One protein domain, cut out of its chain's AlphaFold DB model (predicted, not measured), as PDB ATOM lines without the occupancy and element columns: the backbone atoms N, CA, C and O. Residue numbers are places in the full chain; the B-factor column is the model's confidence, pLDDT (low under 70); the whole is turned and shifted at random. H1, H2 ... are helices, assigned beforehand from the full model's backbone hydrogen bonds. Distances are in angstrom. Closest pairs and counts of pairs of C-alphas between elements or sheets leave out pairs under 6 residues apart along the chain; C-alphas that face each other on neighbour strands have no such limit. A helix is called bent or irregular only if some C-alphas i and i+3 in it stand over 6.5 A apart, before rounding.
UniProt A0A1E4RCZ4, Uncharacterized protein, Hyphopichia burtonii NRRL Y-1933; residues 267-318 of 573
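This is residues 267 to 318 of the 573 residues of an uncharacterized protein of Hyphopichia burtonii NRRL Y-1933 (UniProt A0A1E4RCZ4). A long helix, H1, and a shorter helix, H2, make a lopsided, open U: the link after H1 turns the course round, and H2 folds back with a wide empty gap between the two arms. The whole lies nearly in one plane, its C-alphas spanning 46 by 30 by 8 A, and H1 makes most of the length. The printed part has 52 residues, with two named helices in the order H1, H2 and no named strand; the class is all helix. It is extended, with a radius of gyration of the C-alphas of 15.5 A.

Start with H1, residues 267 to 295, whose N-to-C direction is (0.09, 0.84, -0.54). Then look at H2, residues 304 to 318, whose direction is (0.22, -0.83, 0.51): y now falls and z rises. H1 and H2 are apart, with no C-alpha of the one within 8 A of the other. Residues 267 to 289, 292 to 297 and 300 to 318 stand free. In both H1 and H2 each O i to N i+4 pair is within hydrogen-bond range.

Find C-alpha 267 at (2.125, -54.188, 22.110); from there H1 runs 41.8 A to C-alpha 295 at (5.322, -20.608, -2.563). A short link of 8 residues, 296 to 303, leads to C-alpha 304 at (20.704, -25.936, -4.561). From there H2 runs 20.5 A to C-alpha 318 at (24.725, -42.569, 6.734). Neither helix is bent.

The two C-alphas farthest apart are those of Ile 267 and Ser 302, at 46.5 A, while the first and last printed C-alphas, of Ile 267 and Ile 318, are 29.7 A apart. The printed part has no cut. The mean pLDDT of the printed part is 93.0, and no printed residue is under 70.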
ATOM      1  N   ILE A 267       2.066 -55.574  21.621       94.50
ATOM      2  CA  ILE A 267       2.125 -54.188  22.110       94.50
ATOM      3  C   ILE A 267       3.179 -53.403  21.317       94.50
ATOM      4  O   ILE A 267       2.910 -52.306  20.834       94.50
ATOM      5  N   LEU A 268       4.355 -53.998  21.109       92.62
ATOM      6  CA  LEU A 268       5.448 -53.426  20.327       92.62
ATOM      7  C   LEU A 268       5.045 -53.216  18.858       92.62
ATOM      8  O   LEU A 268       5.413 -52.211  18.262       92.62
ATOM      9  N   GLY A 269       4.225 -54.116  18.300       93.75
ATOM     10  CA  GLY A 269       3.618 -53.955  16.978       93.75
ATOM     11  C   GLY A 269       2.671 -52.754  16.890       93.75
ATOM     12  O   GLY A 269       2.740 -52.008  15.918       93.75
ATOM     13  N   HIS A 270       1.842 -52.510  17.914       95.06
ATOM     14  CA  HIS A 270       0.997 -51.309  17.964       95.06
ATOM     15  C   HIS A 270       1.840 -50.031  18.068       95.06
ATOM     16  O   HIS A 270       1.596 -49.088  17.320       95.06
ATOM     17  N   TYR A 271       2.875 -50.007  18.915       95.00
ATOM     18  CA  TYR A 271       3.785 -48.860  18.990       95.00
ATOM     19  C   TYR A 271       4.559 -48.625  17.687       95.00
ATOM     20  O   TYR A 271       4.728 -47.477  17.291       95.00
ATOM     21  N   ALA A 272       4.977 -49.680  16.981       94.44
ATOM     22  CA  ALA A 272       5.626 -49.551  15.678       94.44
ATOM     23  C   ALA A 272       4.683 -48.969  14.607       94.44
ATOM     24  O   ALA A 272       5.123 -48.158  13.795       94.44
ATOM     25  N   LEU A 273       3.394 -49.333  14.625       95.12
ATOM     26  CA  LEU A 273       2.381 -48.728  13.753       95.12
ATOM     27  C   LEU A 273       2.160 -47.246  14.089       95.12
ATOM     28  O   LEU A 273       2.231 -46.417  13.188       95.12
ATOM     29  N   ILE A 274       2.002 -46.903  15.373       96.06
ATOM     30  CA  ILE A 274       1.872 -45.507  15.831       96.06
ATOM     31  C   ILE A 274       3.098 -44.682  15.414       96.06
ATOM     32  O   ILE A 274       2.947 -43.589  14.876       96.06
ATOM     33  N   LEU A 275       4.312 -45.210  15.597       95.56
ATOM     34  CA  LEU A 275       5.550 -44.539  15.194       95.56
ATOM     35  C   LEU A 275       5.624 -44.336  13.671       95.56
ATOM     36  O   LEU A 275       6.079 -43.293  13.208       95.56
ATOM     37  N   PHE A 276       5.157 -45.312  12.888       96.94
ATOM     38  CA  PHE A 276       5.108 -45.211  11.431       96.94
ATOM     39  C   PHE A 276       4.057 -44.198  10.952       96.94
ATOM     40  O   PHE A 276       4.300 -43.482   9.983       96.94
ATOM     41  N   ASP A 277       2.919 -44.084  11.640       96.00
ATOM     42  CA  ASP A 277       1.898 -43.076  11.341       96.00
ATOM     43  C   ASP A 277       2.341 -41.665  11.759       96.00
ATOM     44  O   ASP A 277       2.185 -40.729  10.975       96.00
ATOM     45  N   LEU A 278       3.013 -41.507  12.906       96.81
ATOM     46  CA  LEU A 278       3.679 -40.252  13.281       96.81
ATOM     47  C   LEU A 278       4.744 -39.848  12.248       96.81
ATOM     48  O   LEU A 278       4.803 -38.686  11.851       96.81
ATOM     49  N   LEU A 279       5.538 -40.800  11.746       97.44
ATOM     50  CA  LEU A 279       6.520 -40.541  10.690       97.44
ATOM     51  C   LEU A 279       5.855 -40.077   9.382       97.44
ATOM     52  O   LEU A 279       6.349 -39.139   8.756       97.44
ATOM     53  N   LYS A 280       4.717 -40.667   8.980       96.56
ATOM     54  CA  LYS A 280       3.935 -40.178   7.825       96.56
ATOM     55  C   LYS A 280       3.444 -38.749   8.039       96.56
ATOM     56  O   LYS A 280       3.548 -37.948   7.116       96.56
ATOM     57  N   ILE A 281       2.919 -38.437   9.226       97.31
ATOM     58  CA  ILE A 281       2.428 -37.093   9.563       97.31
ATOM     59  C   ILE A 281       3.580 -36.085   9.491       97.31
ATOM     60  O   ILE A 281       3.419 -35.047   8.858       97.31
ATOM     61  N   MET A 282       4.757 -36.410  10.032       97.38
ATOM     62  CA  MET A 282       5.948 -35.550   9.950       97.38
ATOM     63  C   MET A 282       6.435 -35.344   8.507       97.38
ATOM     64  O   MET A 282       6.797 -34.228   8.141       97.38
ATOM     65  N   ILE A 283       6.408 -36.382   7.662       96.81
ATOM     66  CA  ILE A 283       6.747 -36.257   6.232       96.81
ATOM     67  C   ILE A 283       5.724 -35.375   5.503       96.81
ATOM     68  O   ILE A 283       6.111 -34.503   4.729       96.81
ATOM     69  N   LEU A 284       4.426 -35.568   5.758       97.44
ATOM     70  CA  LEU A 284       3.359 -34.783   5.137       97.44
ATOM     71  C   LEU A 284       3.425 -33.315   5.584       97.44
ATOM     72  O   LEU A 284       3.363 -32.426   4.739       97.44
ATOM     73  N   LEU A 285       3.647 -33.062   6.876       97.94
ATOM     74  CA  LEU A 285       3.879 -31.725   7.423       97.94
ATOM     75  C   LEU A 285       5.115 -31.073   6.789       97.94
ATOM     76  O   LEU A 285       5.040 -29.923   6.374       97.94
ATOM     77  N   GLY A 286       6.215 -31.814   6.630       96.56
ATOM     78  CA  GLY A 286       7.417 -31.335   5.942       96.56
ATOM     79  C   GLY A 286       7.176 -30.969   4.473       96.56
ATOM     80  O   GLY A 286       7.715 -29.971   4.000       96.56
ATOM     81  N   ILE A 287       6.327 -31.719   3.759       96.62
ATOM     82  CA  ILE A 287       5.918 -31.392   2.382       96.62
ATOM     83  C   ILE A 287       5.031 -30.139   2.352       96.62
ATOM     84  O   ILE A 287       5.224 -29.291   1.484       96.62
ATOM     85  N   VAL A 288       4.088 -29.993   3.288       97.56
ATOM     86  CA  VAL A 288       3.211 -28.810   3.370       97.56
ATOM     87  C   VAL A 288       4.017 -27.559   3.719       97.56
ATOM     88  O   VAL A 288       3.950 -26.581   2.983       97.56
ATOM     89  N   VAL A 289       4.837 -27.599   4.775       96.81
ATOM     90  CA  VAL A 289       5.707 -26.480   5.175       96.81
ATOM     91  C   VAL A 289       6.714 -26.155   4.071       96.81
ATOM     92  O   VAL A 289       6.857 -24.994   3.703       96.81
ATOM     93  N   GLY A 290       7.356 -27.161   3.467       95.06
ATOM     94  CA  GLY A 290       8.255 -26.959   2.328       95.06
ATOM     95  C   GLY A 290       7.554 -26.338   1.115       95.06
ATOM     96  O   GLY A 290       8.120 -25.461   0.466       95.06
ATOM     97  N   GLY A 291       6.309 -26.735   0.840       96.00
ATOM     98  CA  GLY A 291       5.474 -26.157  -0.212       96.00
ATOM     99  C   GLY A 291       5.072 -24.706   0.063       96.00
ATOM    100  O   GLY A 291       5.155 -23.881  -0.843       96.00
ATOM    101  N   VAL A 292       4.711 -24.372   1.307       97.12
ATOM    102  CA  VAL A 292       4.402 -22.994   1.729       97.12
ATOM    103  C   VAL A 292       5.652 -22.113   1.666       97.12
ATOM    104  O   VAL A 292       5.606 -21.046   1.062       97.12
ATOM    105  N   CYS A 293       6.793 -22.569   2.189       95.75
ATOM    106  CA  CYS A 293       8.056 -21.827   2.124       95.75
ATOM    107  C   CYS A 293       8.590 -21.674   0.687       95.75
ATOM    108  O   CYS A 293       9.237 -20.672   0.375       95.75
ATOM    109  N   TRP A 294       8.307 -22.627  -0.205       95.19
ATOM    110  CA  TRP A 294       8.575 -22.472  -1.636       95.19
ATOM    111  C   TRP A 294       7.629 -21.449  -2.281       95.19
ATOM    112  O   TRP A 294       8.095 -20.546  -2.973       95.19
ATOM    113  N   TYR A 295       6.320 -21.536  -2.020       96.62
ATOM    114  CA  TYR A 295       5.322 -20.608  -2.563       96.62
ATOM    115  C   TYR A 295       5.551 -19.158  -2.105       96.62
ATOM    116  O   TYR A 295       5.457 -18.237  -2.911       96.62
ATOM    117  N   ALA A 296       5.947 -18.963  -0.845       96.25
ATOM    118  CA  ALA A 296       6.331 -17.668  -0.280       96.25
ATOM    119  C   ALA A 296       7.673 -17.124  -0.819       96.25
ATOM    120  O   ALA A 296       8.089 -16.030  -0.447       96.25
ATOM    121  N   GLY A 297       8.399 -17.880  -1.653       93.75
ATOM    122  CA  GLY A 297       9.697 -17.474  -2.202       93.75
ATOM    123  C   GLY A 297      10.863 -17.490  -1.204       93.75
ATOM    124  O   GLY A 297      11.983 -17.160  -1.596       93.75
ATOM    125  N   LEU A 298      10.629 -17.913   0.047       91.00
ATOM    126  CA  LEU A 298      11.657 -18.081   1.084       91.00
ATOM    127  C   LEU A 298      12.687 -19.146   0.684       91.00
ATOM    128  O   LEU A 298      13.875 -18.998   0.958       91.00
ATOM    129  N   ILE A 299      12.243 -20.208   0.003       88.94
ATOM    130  CA  ILE A 299      13.119 -21.247  -0.549       88.94
ATOM    131  C   ILE A 299      13.205 -21.079  -2.068       88.94
ATOM    132  O   ILE A 299      12.332 -21.524  -2.819       88.94
ATOM    133  N   LYS A 300      14.308 -20.488  -2.535       90.50
ATOM    134  CA  LYS A 300      14.680 -20.502  -3.953       90.50
ATOM    135  C   LYS A 300      15.365 -21.825  -4.290       90.50
ATOM    136  O   LYS A 300      16.482 -22.079  -3.854       90.50
ATOM    137  N   LEU A 301      14.742 -22.645  -5.142       81.38
ATOM    138  CA  LEU A 301      15.342 -23.904  -5.619       81.38
ATOM    139  C   LEU A 301      16.633 -23.696  -6.442       81.38
ATOM    140  O   LEU A 301      17.339 -24.665  -6.711       81.38
ATOM    141  N   SER A 302      16.955 -22.457  -6.841       83.50
ATOM    142  CA  SER A 302      18.240 -22.108  -7.461       83.50
ATOM    143  C   SER A 302      19.425 -22.307  -6.518       83.50
ATOM    144  O   SER A 302      20.501 -22.684  -6.977       83.50
ATOM    145  N   ASP A 303      19.227 -22.138  -5.208       79.00
ATOM    146  CA  ASP A 303      20.304 -22.139  -4.208       79.00
ATOM    147  C   ASP A 303      20.603 -23.574  -3.732       79.00
ATOM    148  O   ASP A 303      20.902 -23.867  -2.570       79.00
ATOM    149  N   ASN A 304      20.544 -24.494  -4.697       79.94
ATOM    150  CA  ASN A 304      20.704 -25.936  -4.561       79.94
ATOM    151  C   ASN A 304      22.057 -26.330  -3.939       79.94
ATOM    152  O   ASN A 304      22.173 -27.417  -3.393       79.94
ATOM    153  N   VAL A 305      23.056 -25.438  -3.955       87.88
ATOM    154  CA  VAL A 305      24.378 -25.632  -3.331       87.88
ATOM    155  C   VAL A 305      24.269 -25.937  -1.831       87.88
ATOM    156  O   VAL A 305      24.967 -26.816  -1.327       87.88
ATOM    157  N   TYR A 306      23.373 -25.268  -1.099       84.94
ATOM    158  CA  TYR A 306      23.178 -25.561   0.326       84.94
ATOM    159  C   TYR A 306      22.483 -26.910   0.545       84.94
ATOM    160  O   TYR A 306      22.854 -27.661   1.448       84.94
ATOM    161  N   ILE A 307      21.516 -27.246  -0.313       85.56
ATOM    162  CA  ILE A 307      20.760 -28.502  -0.239       85.56
ATOM    163  C   ILE A 307      21.654 -29.690  -0.618       85.56
ATOM    164  O   ILE A 307      21.624 -30.706   0.076       85.56
ATOM    165  N   SER A 308      22.499 -29.565  -1.649       88.94
ATOM    166  CA  SER A 308      23.485 -30.589  -2.013       88.94
ATOM    167  C   SER A 308      24.497 -30.792  -0.892       88.94
ATOM    168  O   SER A 308      24.649 -31.915  -0.423       88.94
ATOM    169  N   ASN A 309      25.085 -29.716  -0.357       91.19
ATOM    170  CA  ASN A 309      26.048 -29.806   0.746       91.19
ATOM    171  C   ASN A 309      25.438 -30.454   2.003       91.19
ATOM    172  O   ASN A 309      26.100 -31.242   2.684       91.19
ATOM    173  N   PHE A 310      24.168 -30.168   2.311       89.50
ATOM    174  CA  PHE A 310      23.449 -30.829   3.401       89.50
ATOM    175  C   PHE A 310      23.194 -32.314   3.105       89.50
ATOM    176  O   PHE A 310      23.482 -33.165   3.949       89.50
ATOM    177  N   MET A 311      22.703 -32.645   1.907       89.31
ATOM    178  CA  MET A 311      22.441 -34.027   1.490       89.31
ATOM    179  C   MET A 311      23.717 -34.871   1.431       89.31
ATOM    180  O   MET A 311      23.680 -36.040   1.812       89.31
ATOM    181  N   ASP A 312      24.849 -34.291   1.039       93.19
ATOM    182  CA  ASP A 312      26.151 -34.958   1.031       93.19
ATOM    183  C   ASP A 312      26.688 -35.159   2.454       93.19
ATOM    184  O   ASP A 312      27.172 -36.245   2.777       93.19
ATOM    185  N   LYS A 313      26.497 -34.189   3.360       93.38
ATOM    186  CA  LYS A 313      26.816 -34.346   4.792       93.38
ATOM    187  C   LYS A 313      25.956 -35.427   5.461       93.38
ATOM    188  O   LYS A 313      26.464 -36.205   6.271       93.38
ATOM    189  N   VAL A 314      24.671 -35.517   5.108       91.00
ATOM    190  CA  VAL A 314      23.769 -36.594   5.558       91.00
ATOM    191  C   VAL A 314      24.181 -37.941   4.955       91.00
ATOM    192  O   VAL A 314      24.254 -38.930   5.683       91.00
ATOM    193  N   ARG A 315      24.516 -37.992   3.659       93.50
ATOM    194  CA  ARG A 315      24.979 -39.202   2.962       93.50
ATOM    195  C   ARG A 315      26.276 -39.743   3.561       93.50
ATOM    196  O   ARG A 315      26.324 -40.928   3.870       93.50
ATOM    197  N   ALA A 316      27.279 -38.895   3.793       92.69
ATOM    198  CA  ALA A 316      28.530 -39.280   4.452       92.69
ATOM    199  C   ALA A 316      28.264 -39.880   5.845       92.69
ATOM    200  O   ALA A 316      28.726 -40.979   6.160       92.69
ATOM    201  N   LYS A 317      27.408 -39.221   6.642       92.06
ATOM    202  CA  LYS A 317      27.017 -39.695   7.979       92.06
ATOM    203  C   LYS A 317      26.249 -41.026   7.955       92.06
ATOM    204  O   LYS A 317      26.426 -41.827   8.869       92.06
ATOM    205  N   ILE A 318      25.431 -41.286   6.930       93.31
ATOM    206  CA  ILE A 318      24.725 -42.569   6.734       93.31
ATOM    207  C   ILE A 318      25.680 -43.672   6.254       93.31
ATOM    208  O   ILE A 318      25.571 -44.810   6.708       93.31
TER     209      ILE A 318